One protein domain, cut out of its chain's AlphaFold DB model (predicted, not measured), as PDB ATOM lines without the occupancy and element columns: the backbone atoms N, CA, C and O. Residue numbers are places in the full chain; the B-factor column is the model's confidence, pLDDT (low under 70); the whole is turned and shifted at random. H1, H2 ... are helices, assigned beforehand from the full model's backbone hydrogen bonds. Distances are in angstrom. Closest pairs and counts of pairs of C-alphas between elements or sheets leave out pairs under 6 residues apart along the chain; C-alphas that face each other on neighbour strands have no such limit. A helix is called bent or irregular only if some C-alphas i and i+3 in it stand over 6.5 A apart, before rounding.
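What this domain is: This is residues 65 to 139 of the 201 residues of the protein "RNA polymerase sigma factor, sigma-70 family" of Pilibacter termitis (UniProt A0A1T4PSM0). A bent helix, H1, and a shorter helix, H2, lie loosely near each other at one end of an elongated outline, and a long loop, residues 103 to 124, leads away to a separate helix, H3. The printed part has 75 residues, all helix in class, with H1, H2, H3 along the chain and no named strand. It is only just loose, close to extended, with a radius of gyration of the C-alphas of 16.6 A and spans of 47 by 30 by 21 A.

Where its parts are: H1, residues 65 to 84, begins at C-alpha 65 (26.067, -14.627, -15.164). By its hydrogen bonds it was assigned as one helix, but it is bent: C-alphas 72 and 75 are 6.6 A apart. Its arms are H1a, residues 65 to 72, 10.7 A, and H1b, residues 75 to 84, 14.3 A. H2, residues 92 to 102, measures 15.4 A. H3, residues 125 to 137, measures 18.2 A and ends at C-alpha 137 (23.599, 14.677, -18.346).

How they stand to each other: H1a and H1b stand at a steep tilt of 42 degrees. H1a and H2 are close but not clearly touching, closest at the C-alphas of Ile 70 and Val 99, 7.2 A, at a steep tilt of 46 degrees, opposite ways. H1b and H2 are close but not clearly touching, closest at the C-alphas of Ile 78 and Val 95, 7.8 A, and about perpendicular at 74 degrees. H3 is apart from H1a, H1b and H2. In H1a, H1b, H2 and H3 every O i to N i+4 pair is within hydrogen-bond range.

The domain as a whole: The C-alphas farthest apart, His 86 and Glu 115, are 48.1 A apart. The printed part has no cut. The link H1 to H2 is short, and H2 to H3 is long. Residues 117 to 123 and 128 to 139 stand free. Residues 105 to 139 have pLDDT under 70.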
ATOM      1  N   LYS A  65      25.625 -15.129 -16.475       85.44
ATOM      2  CA  LYS A  65      26.067 -14.627 -15.164       85.44
ATOM      3  C   LYS A  65      25.352 -13.328 -14.791       85.44
ATOM      4  O   LYS A  65      24.871 -13.179 -13.672       85.44
ATOM      5  N   GLU A  66      25.231 -12.410 -15.739       84.06
ATOM      6  CA  GLU A  66      24.539 -11.138 -15.542       84.06
ATOM      7  C   GLU A  66      23.035 -11.336 -15.315       84.06
ATOM      8  O   GLU A  66      22.481 -10.811 -14.353       84.06
ATOM      9  N   LYS A  67      22.382 -12.200 -16.107       87.88
ATOM     10  CA  LYS A  67      20.975 -12.584 -15.886       87.88
ATOM     11  C   LYS A  67      20.743 -13.189 -14.499       87.88
ATOM     12  O   LYS A  67      19.669 -13.011 -13.928       87.88
ATOM     13  N   ALA A  68      21.707 -13.938 -13.961       90.75
ATOM     14  CA  ALA A  68      21.630 -14.461 -12.597       90.75
ATOM     15  C   ALA A  68      21.755 -13.341 -11.550       90.75
ATOM     16  O   ALA A  68      20.958 -13.301 -10.616       90.75
ATOM     17  N   ARG A  69      22.680 -12.390 -11.743       91.69
ATOM     18  CA  ARG A  69      22.822 -11.207 -10.875       91.69
ATOM     19  C   ARG A  69      21.551 -10.364 -10.831       91.69
ATOM     20  O   ARG A  69      21.092 -10.042  -9.745       91.69
ATOM     21  N   ILE A  70      20.956 -10.070 -11.986       90.44
ATOM     22  CA  ILE A  70      19.710  -9.292 -12.074       90.44
ATOM     23  C   ILE A  70      18.575 -10.002 -11.331       90.44
ATOM     24  O   ILE A  70      17.884  -9.381 -10.530       90.44
ATOM     25  N   ARG A  71      18.423 -11.320 -11.524       92.88
ATOM     26  CA  ARG A  71      17.415 -12.117 -10.803       92.88
ATOM     27  C   ARG A  71      17.611 -12.096  -9.287       92.88
ATOM     28  O   ARG A  71      16.624 -12.059  -8.566       92.88
ATOM     29  N   ALA A  72      18.855 -12.099  -8.811       94.25
ATOM     30  CA  ALA A  72      19.162 -11.999  -7.384       94.25
ATOM     31  C   ALA A  72      18.991 -10.573  -6.823       94.25
ATOM     32  O   ALA A  72      18.776 -10.412  -5.622       94.25
ATOM     33  N   TRP A  73      19.108  -9.552  -7.672       95.69
ATOM     34  CA  TRP A  73      19.028  -8.142  -7.293       95.69
ATOM     35  C   TRP A  73      17.585  -7.628  -7.202       95.69
ATOM     36  O   TRP A  73      17.252  -6.960  -6.228       95.69
ATOM     37  N   ILE A  74      16.713  -7.995  -8.151       93.56
ATOM     38  CA  ILE A  74      15.301  -7.562  -8.197       93.56
ATOM     39  C   ILE A  74      14.562  -7.711  -6.851       93.56
ATOM     40  O   ILE A  74      13.966  -6.728  -6.418       93.56
ATOM     41  N   PRO A  75      14.580  -8.867  -6.153       94.88
ATOM     42  CA  PRO A  75      13.853  -8.993  -4.888       94.88
ATOM     43  C   PRO A  75      14.382  -8.038  -3.809       94.88
ATOM     44  O   PRO A  75      13.586  -7.426  -3.106       94.88
ATOM     45  N   ARG A  76      15.706  -7.829  -3.745       94.00
ATOM     46  CA  ARG A  76      16.324  -6.886  -2.795       94.00
ATOM     47  C   ARG A  76      15.903  -5.450  -3.086       94.00
ATOM     48  O   ARG A  76      15.617  -4.697  -2.165       94.00
ATOM     49  N   TYR A  77      15.838  -5.091  -4.368       92.88
ATOM     50  CA  TYR A  77      15.359  -3.782  -4.795       92.88
ATOM     51  C   TYR A  77      13.893  -3.560  -4.403       92.88
ATOM     52  O   TYR A  77      13.563  -2.502  -3.883       92.88
ATOM     53  N   ILE A  78      13.019  -4.556  -4.589       92.06
ATOM     54  CA  ILE A  78      11.602  -4.452  -4.203       92.06
ATOM     55  C   ILE A  78      11.466  -4.303  -2.680       92.06
ATOM     56  O   ILE A  78      10.695  -3.463  -2.226       92.06
ATOM     57  N   GLU A  79      12.209  -5.076  -1.886       92.50
ATOM     58  CA  GLU A  79      12.209  -4.949  -0.421       92.50
ATOM     59  C   GLU A  79      12.674  -3.564   0.037       92.50
ATOM     60  O   GLU A  79      12.020  -2.935   0.870       92.50
ATOM     61  N   GLN A  80      13.760  -3.058  -0.550       89.62
ATOM     62  CA  GLN A  80      14.269  -1.722  -0.261       89.62
ATOM     63  C   GLN A  80      13.267  -0.635  -0.671       89.62
ATOM     64  O   GLN A  80      12.963   0.255   0.116       89.62
ATOM     65  N   PHE A  81      12.676  -0.748  -1.860       91.44
ATOM     66  CA  PHE A  81      11.659   0.185  -2.340       91.44
ATOM     67  C   PHE A  81      10.434   0.213  -1.418       91.44
ATOM     68  O   PHE A  81       9.928   1.283  -1.090       91.44
ATOM     69  N   LYS A  82       9.982  -0.954  -0.941       92.00
ATOM     70  CA  LYS A  82       8.893  -1.053   0.040       92.00
ATOM     71  C   LYS A  82       9.247  -0.350   1.344       92.00
ATOM     72  O   LYS A  82       8.399   0.343   1.895       92.00
ATOM     73  N   HIS A  83      10.466  -0.521   1.846       89.62
ATOM     74  CA  HIS A  83      10.909   0.164   3.058       89.62
ATOM     75  C   HIS A  83      10.870   1.692   2.888       89.62
ATOM     76  O   HIS A  83      10.328   2.396   3.739       89.62
ATOM     77  N   ASP A  84      11.368   2.189   1.755       87.44
ATOM     78  CA  ASP A  84      11.517   3.625   1.499       87.44
ATOM     79  C   ASP A  84      10.188   4.313   1.127       87.44
ATOM     80  O   ASP A  84       9.997   5.493   1.416       87.44
ATOM     81  N   HIS A  85       9.237   3.573   0.546       85.88
ATOM     82  CA  HIS A  85       7.935   4.079   0.095       85.88
ATOM     83  C   HIS A  85       6.751   3.552   0.921       85.88
ATOM     84  O   HIS A  85       5.666   3.318   0.390       85.88
ATOM     85  N   HIS A  86       6.934   3.377   2.233       83.81
ATOM     86  CA  HIS A  86       5.853   3.048   3.179       83.81
ATOM     87  C   HIS A  86       5.056   1.771   2.835       83.81
ATOM     88  O   HIS A  86       3.846   1.700   3.032       83.81
ATOM     89  N   GLY A  87       5.734   0.748   2.322       83.81
ATOM     90  CA  GLY A  87       5.164  -0.562   1.999       83.81
ATOM     91  C   GLY A  87       4.522  -0.665   0.615       83.81
ATOM     92  O   GLY A  87       3.981  -1.721   0.286       83.81
ATOM     93  N   ILE A  88       4.584   0.387  -0.205       86.62
ATOM     94  CA  ILE A  88       4.047   0.373  -1.570       86.62
ATOM     95  C   ILE A  88       4.925  -0.512  -2.464       86.62
ATOM     96  O   ILE A  88       6.152  -0.397  -2.469       86.62
ATOM     97  N   GLU A  89       4.298  -1.401  -3.239       87.62
ATOM     98  CA  GLU A  89       5.021  -2.220  -4.212       87.62
ATOM     99  C   GLU A  89       5.380  -1.401  -5.461       87.62
ATOM    100  O   GLU A  89       4.519  -0.699  -6.001       87.62
ATOM    101  N   PRO A  90       6.624  -1.499  -5.962       90.50
ATOM    102  CA  PRO A  90       7.004  -0.819  -7.190       90.50
ATOM    103  C   PRO A  90       6.250  -1.403  -8.389       90.50
ATOM    104  O   PRO A  90       6.128  -2.621  -8.545       90.50
ATOM    105  N   THR A  91       5.784  -0.532  -9.283       92.06
ATOM    106  CA  THR A  91       5.196  -0.942 -10.564       92.06
ATOM    107  C   THR A  91       6.246  -1.632 -11.438       92.06
ATOM    108  O   THR A  91       7.446  -1.374 -11.323       92.06
ATOM    109  N   LYS A  92       5.803  -2.495 -12.361       89.88
ATOM    110  CA  LYS A  92       6.684  -3.213 -13.296       89.88
ATOM    111  C   LYS A  92       7.649  -2.278 -14.037       89.88
ATOM    112  O   LYS A  92       8.817  -2.630 -14.180       89.88
ATOM    113  N   ASP A  93       7.178  -1.105 -14.447       85.00
ATOM    114  CA  ASP A  93       7.979  -0.125 -15.188       85.00
ATOM    115  C   ASP A  93       9.094   0.468 -14.315       85.00
ATOM    116  O   ASP A  93      10.243   0.525 -14.738       85.00
ATOM    117  N   VAL A  94       8.797   0.766 -13.044       88.19
ATOM    118  CA  VAL A  94       9.787   1.237 -12.056       88.19
ATOM    119  C   VAL A  94      10.895   0.202 -11.861       88.19
ATOM    120  O   VAL A  94      12.079   0.535 -11.854       88.19
ATOM    121  N   VAL A  95      10.527  -1.079 -11.751       89.00
ATOM    122  CA  VAL A  95      11.507  -2.168 -11.638       89.00
ATOM    123  C   VAL A  95      12.344  -2.288 -12.915       89.00
ATOM    124  O   VAL A  95      13.553  -2.491 -12.832       89.00
ATOM    125  N   GLN A  96      11.733  -2.164 -14.097       85.12
ATOM    126  CA  GLN A  96      12.453  -2.233 -15.372       85.12
ATOM    127  C   GLN A  96      13.453  -1.085 -15.537       85.12
ATOM    128  O   GLN A  96      14.599  -1.345 -15.915       85.12
ATOM    129  N   ASP A  97      13.066   0.139 -15.190       85.06
ATOM    130  CA  ASP A  97      13.946   1.309 -15.220       85.06
ATOM    131  C   ASP A  97      15.100   1.176 -14.230       85.06
ATOM    132  O   ASP A  97      16.259   1.411 -14.583       85.06
ATOM    133  N   ALA A  98      14.821   0.713 -13.011       88.94
ATOM    134  CA  ALA A  98      15.855   0.476 -12.014       88.94
ATOM    135  C   ALA A  98      16.850  -0.603 -12.475       88.94
ATOM    136  O   ALA A  98      18.063  -0.428 -12.352       88.94
ATOM    137  N   VAL A  99      16.364  -1.683 -13.103       88.19
ATOM    138  CA  VAL A  99      17.217  -2.706 -13.728       88.19
ATOM    139  C   VAL A  99      18.040  -2.129 -14.880       88.19
ATOM    140  O   VAL A  99      19.196  -2.517 -15.039       88.19
ATOM    141  N   LYS A 100      17.476  -1.245 -15.709       85.25
ATOM    142  CA  LYS A 100      18.193  -0.609 -16.825       85.25
ATOM    143  C   LYS A 100      19.298   0.321 -16.323       85.25
ATOM    144  O   LYS A 100      20.367   0.357 -16.925       85.25
ATOM    145  N   ARG A 101      19.060   1.023 -15.213       84.25
ATOM    146  CA  ARG A 101      20.021   1.934 -14.577       84.25
ATOM    147  C   ARG A 101      21.168   1.198 -13.888       84.25
ATOM    148  O   ARG A 101      22.316   1.591 -14.050       84.25
ATOM    149  N   GLU A 102      20.861   0.140 -13.141       85.88
ATOM    150  CA  GLU A 102      21.864  -0.639 -12.398       85.88
ATOM    151  C   GLU A 102      22.649  -1.600 -13.308       85.88
ATOM    152  O   GLU A 102      23.845  -1.828 -13.122       85.88
ATOM    153  N   PHE A 103      21.982  -2.163 -14.318       86.31
ATOM    154  CA  PHE A 103      22.563  -3.103 -15.276       86.31
ATOM    155  C   PHE A 103      22.392  -2.563 -16.701       86.31
ATOM    156  O   PHE A 103      21.581  -3.112 -17.468       86.31
ATOM    157  N   PRO A 104      23.126  -1.488 -17.058       79.12
ATOM    158  CA  PRO A 104      23.042  -0.895 -18.379       79.12
ATOM    159  C   PRO A 104      23.419  -1.935 -19.423       79.12
ATOM    160  O   PRO A 104      24.412  -2.656 -19.325       79.12
ATOM    161  N   MET A 105      22.556  -2.042 -20.417       69.31
ATOM    162  CA  MET A 105      22.670  -3.026 -21.469       69.31
ATOM    163  C   MET A 105      23.566  -2.464 -22.568       69.31
ATOM    164  O   MET A 105      23.255  -1.418 -23.132       69.31
ATOM    165  N   VAL A 106      24.658  -3.164 -22.891       64.50
ATOM    166  CA  VAL A 106      25.479  -2.819 -24.059       64.50
ATOM    167  C   VAL A 106      24.664  -3.153 -25.308       64.50
ATOM    168  O   VAL A 106      24.578  -4.309 -25.727       64.50
ATOM    169  N   GLN A 107      24.001  -2.144 -25.864       59.59
ATOM    170  CA  GLN A 107      23.386  -2.218 -27.181       59.59
ATOM    171  C   GLN A 107      24.495  -1.967 -28.205       59.59
ATOM    172  O   GLN A 107      25.069  -0.881 -28.239       59.59
ATOM    173  N   THR A 108      24.847  -2.964 -29.019       54.69
ATOM    174  CA  THR A 108      25.703  -2.696 -30.181       54.69
ATOM    175  C   THR A 108      24.806  -2.185 -31.296       54.69
ATOM    176  O   THR A 108      23.996  -2.934 -31.847       54.69
ATOM    177  N   PHE A 109      24.929  -0.903 -31.607       55.06
ATOM    178  CA  PHE A 109      24.248  -0.304 -32.746       55.06
ATOM    179  C   PHE A 109      24.986  -0.706 -34.028       55.06
ATOM    180  O   PHE A 109      26.212  -0.617 -34.090       55.06
ATOM    181  N   SER A 110      24.261  -1.188 -35.042       55.00
ATOM    182  CA  SER A 110      24.867  -1.377 -36.364       55.00
ATOM    183  C   SER A 110      25.094  -0.010 -37.012       55.00
ATOM    184  O   SER A 110      24.282   0.896 -36.829       55.00
ATOM    185  N   ILE A 111      26.167   0.141 -37.791       54.19
ATOM    186  CA  ILE A 111      26.446   1.380 -38.544       54.19
ATOM    187  C   ILE A 111      25.260   1.722 -39.466       54.19
ATOM    188  O   ILE A 111      24.829   2.867 -39.535       54.19
ATOM    189  N   ASN A 112      24.611   0.703 -40.034       50.66
ATOM    190  CA  ASN A 112      23.410   0.840 -40.868       50.66
ATOM    191  C   ASN A 112      22.172   1.365 -40.108       50.66
ATOM    192  O   ASN A 112      21.167   1.714 -40.725       50.66
ATOM    193  N   ALA A 113      22.190   1.384 -38.770       53.56
ATOM    194  CA  ALA A 113      21.156   2.037 -37.966       53.56
ATOM    195  C   ALA A 113      21.316   3.567 -37.938       53.56
ATOM    196  O   ALA A 113      20.339   4.274 -37.691       53.56
ATOM    197  N   PHE A 114      22.532   4.061 -38.190       47.69
ATOM    198  CA  PHE A 114      22.872   5.482 -38.221       47.69
ATOM    199  C   PHE A 114      22.415   6.139 -39.531       47.69
ATOM    200  O   PHE A 114      21.866   7.236 -39.511       47.69
ATOM    201  N   GLU A 115      22.559   5.415 -40.646       49.09
ATOM    202  CA  GLU A 115      22.200   5.849 -42.008       49.09
ATOM    203  C   GLU A 115      20.736   5.605 -42.382       49.09
ATOM    204  O   GLU A 115      20.310   5.934 -43.488       49.09
ATOM    205  N   ALA A 116      19.937   5.017 -41.488       52.09
ATOM    206  CA  ALA A 116      18.502   4.912 -41.698       52.09
ATOM    207  C   ALA A 116      17.872   6.308 -41.561       52.09
ATOM    208  O   ALA A 116      17.271   6.634 -40.535       52.09
ATOM    209  N   GLU A 117      18.014   7.116 -42.612       43.72
ATOM    210  CA  GLU A 117      17.392   8.417 -42.849       43.72
ATOM    211  C   GLU A 117      15.887   8.204 -43.062       43.72
ATOM    212  O   GLU A 117      15.295   8.307 -44.132       43.72
ATOM    213  N   SER A 118      15.245   7.762 -41.991       46.09
ATOM    214  CA  SER A 118      13.809   7.770 -41.855       46.09
ATOM    215  C   SER A 118      13.425   9.227 -41.634       46.09
ATOM    216  O   SER A 118      13.471   9.688 -40.499       46.09
ATOM    217  N   HIS A 119      12.991   9.918 -42.694       45.91
ATOM    218  CA  HIS A 119      12.282  11.214 -42.664       45.91
ATOM    219  C   HIS A 119      10.952  11.189 -41.869       45.91
ATOM    220  O   HIS A 119      10.023  11.942 -42.144       45.91
ATOM    221  N   ALA A 120      10.816  10.281 -40.909       44.00
ATOM    222  CA  ALA A 120       9.753  10.274 -39.929       44.00
ATOM    223  C   ALA A 120      10.405  10.562 -38.578       44.00
ATOM    224  O   ALA A 120      11.026   9.666 -37.995       44.00
ATOM    225  N   ASP A 121      10.242  11.806 -38.128       45.38
ATOM    226  CA  ASP A 121      10.839  12.442 -36.945       45.38
ATOM    227  C   ASP A 121      10.716  11.661 -35.617       45.38
ATOM    228  O   ASP A 121      11.392  11.993 -34.654       45.38
ATOM    229  N   ASP A 122       9.943  10.573 -35.547       46.94
ATOM    230  CA  ASP A 122       9.549   9.961 -34.269       46.94
ATOM    231  C   ASP A 122      10.018   8.516 -34.023       46.94
ATOM    232  O   ASP A 122       9.686   7.930 -32.991       46.94
ATOM    233  N   LYS A 123      10.733   7.860 -34.949       49.25
ATOM    234  CA  LYS A 123      10.939   6.391 -34.847       49.25
ATOM    235  C   LYS A 123      12.374   5.899 -34.805       49.25
ATOM    236  O   LYS A 123      12.575   4.690 -34.635       49.25
ATOM    237  N   ASN A 124      13.372   6.774 -34.917       57.31
ATOM    238  CA  ASN A 124      14.744   6.331 -34.714       57.31
ATOM    239  C   ASN A 124      15.084   6.328 -33.214       57.31
ATOM    240  O   ASN A 124      15.537   7.319 -32.647       57.31
ATOM    241  N   ASN A 125      14.840   5.174 -32.582       61.09
ATOM    242  CA  ASN A 125      15.076   4.902 -31.158       61.09
ATOM    243  C   ASN A 125      16.497   5.307 -30.710       61.09
ATOM    244  O   ASN A 125      16.691   5.701 -29.567       61.09
ATOM    245  N   PHE A 126      17.477   5.272 -31.618       59.88
ATOM    246  CA  PHE A 126      18.849   5.686 -31.331       59.88
ATOM    247  C   PHE A 126      18.981   7.186 -31.038       59.88
ATOM    248  O   PHE A 126      19.472   7.545 -29.972       59.88
ATOM    249  N   TYR A 127      18.511   8.056 -31.940       62.31
ATOM    250  CA  TYR A 127      18.604   9.509 -31.747       62.31
ATOM    251  C   TYR A 127      17.826   9.957 -30.510       62.31
ATOM    252  O   TYR A 127      18.313  10.784 -29.750       62.31
ATOM    253  N   TYR A 128      16.667   9.347 -30.251       63.91
ATOM    254  CA  TYR A 128      15.885   9.620 -29.047       63.91
ATOM    255  C   TYR A 128      16.601   9.168 -27.761       63.91
ATOM    256  O   TYR A 128      16.606   9.895 -26.773       63.91
ATOM    257  N   GLN A 129      17.254   7.998 -27.758       63.34
ATOM    258  CA  GLN A 129      18.070   7.556 -26.618       63.34
ATOM    259  C   GLN A 129      19.274   8.475 -26.386       63.34
ATOM    260  O   GLN A 129      19.524   8.847 -25.243       63.34
ATOM    261  N   ALA A 130      19.986   8.864 -27.446       65.81
ATOM    262  CA  ALA A 130      21.114   9.789 -27.355       65.81
ATOM    263  C   ALA A 130      20.673  11.164 -26.827       65.81
ATOM    264  O   ALA A 130      21.298  11.692 -25.912       65.81
ATOM    265  N   TYR A 131      19.551  11.686 -27.332       67.88
ATOM    266  CA  TYR A 131      18.933  12.925 -26.857       67.88
ATOM    267  C   TYR A 131      18.564  12.854 -25.369       67.88
ATOM    268  O   TYR A 131      18.950  13.724 -24.594       67.88
ATOM    269  N   LEU A 132      17.875  11.792 -24.935       68.75
ATOM    270  CA  LEU A 132      17.525  11.598 -23.523       68.75
ATOM    271  C   LEU A 132      18.763  11.454 -22.627       68.75
ATOM    272  O   LEU A 132      18.767  11.929 -21.491       68.75
ATOM    273  N   GLU A 133      19.817  10.793 -23.109       67.25
ATOM    274  CA  GLU A 133      21.086  10.717 -22.385       67.25
ATOM    275  C   GLU A 133      21.742  12.094 -22.250       67.25
ATOM    276  O   GLU A 133      22.216  12.425 -21.161       67.25
ATOM    277  N   GLU A 134      21.755  12.901 -23.310       64.75
ATOM    278  CA  GLU A 134      22.238  14.284 -23.274       64.75
ATOM    279  C   GLU A 134      21.416  15.150 -22.318       64.75
ATOM    280  O   GLU A 134      22.007  15.798 -21.455       64.75
ATOM    281  N   GLU A 135      20.083  15.106 -22.376       61.09
ATOM    282  CA  GLU A 135      19.216  15.803 -21.416       61.09
ATOM    283  C   GLU A 135      19.468  15.348 -19.974       61.09
ATOM    284  O   GLU A 135      19.544  16.174 -19.068       61.09
ATOM    285  N   SER A 136      19.652  14.044 -19.737       60.56
ATOM    286  CA  SER A 136      19.916  13.521 -18.389       60.56
ATOM    287  C   SER A 136      21.269  13.977 -17.831       60.56
ATOM    288  O   SER A 136      21.385  14.246 -16.632       60.56
ATOM    289  N   LYS A 137      22.289  14.100 -18.692       60.62
ATOM    290  CA  LYS A 137      23.599  14.677 -18.346       60.62
ATOM    291  C   LYS A 137      23.489  16.186 -18.133       60.62
ATOM    292  O   LYS A 137      24.137  16.713 -17.234       60.62
ATOM    293  N   ASN A 138      22.615  16.840 -18.893       55.09
ATOM    294  CA  ASN A 138      22.222  18.238 -18.754       55.09
ATOM    295  C   ASN A 138      21.140  18.458 -17.684       55.09
ATOM    296  O   ASN A 138      20.486  19.500 -17.711       55.09
ATOM    297  N   SER A 139      20.957  17.538 -16.723       55.81
ATOM    298  CA  SER A 139      20.269  17.834 -15.460       55.81
ATOM    299  C   SER A 139      21.063  18.924 -14.736       55.81
ATOM    300  O   SER A 139      21.943  18.678 -13.910       55.81
TER     301      SER A 139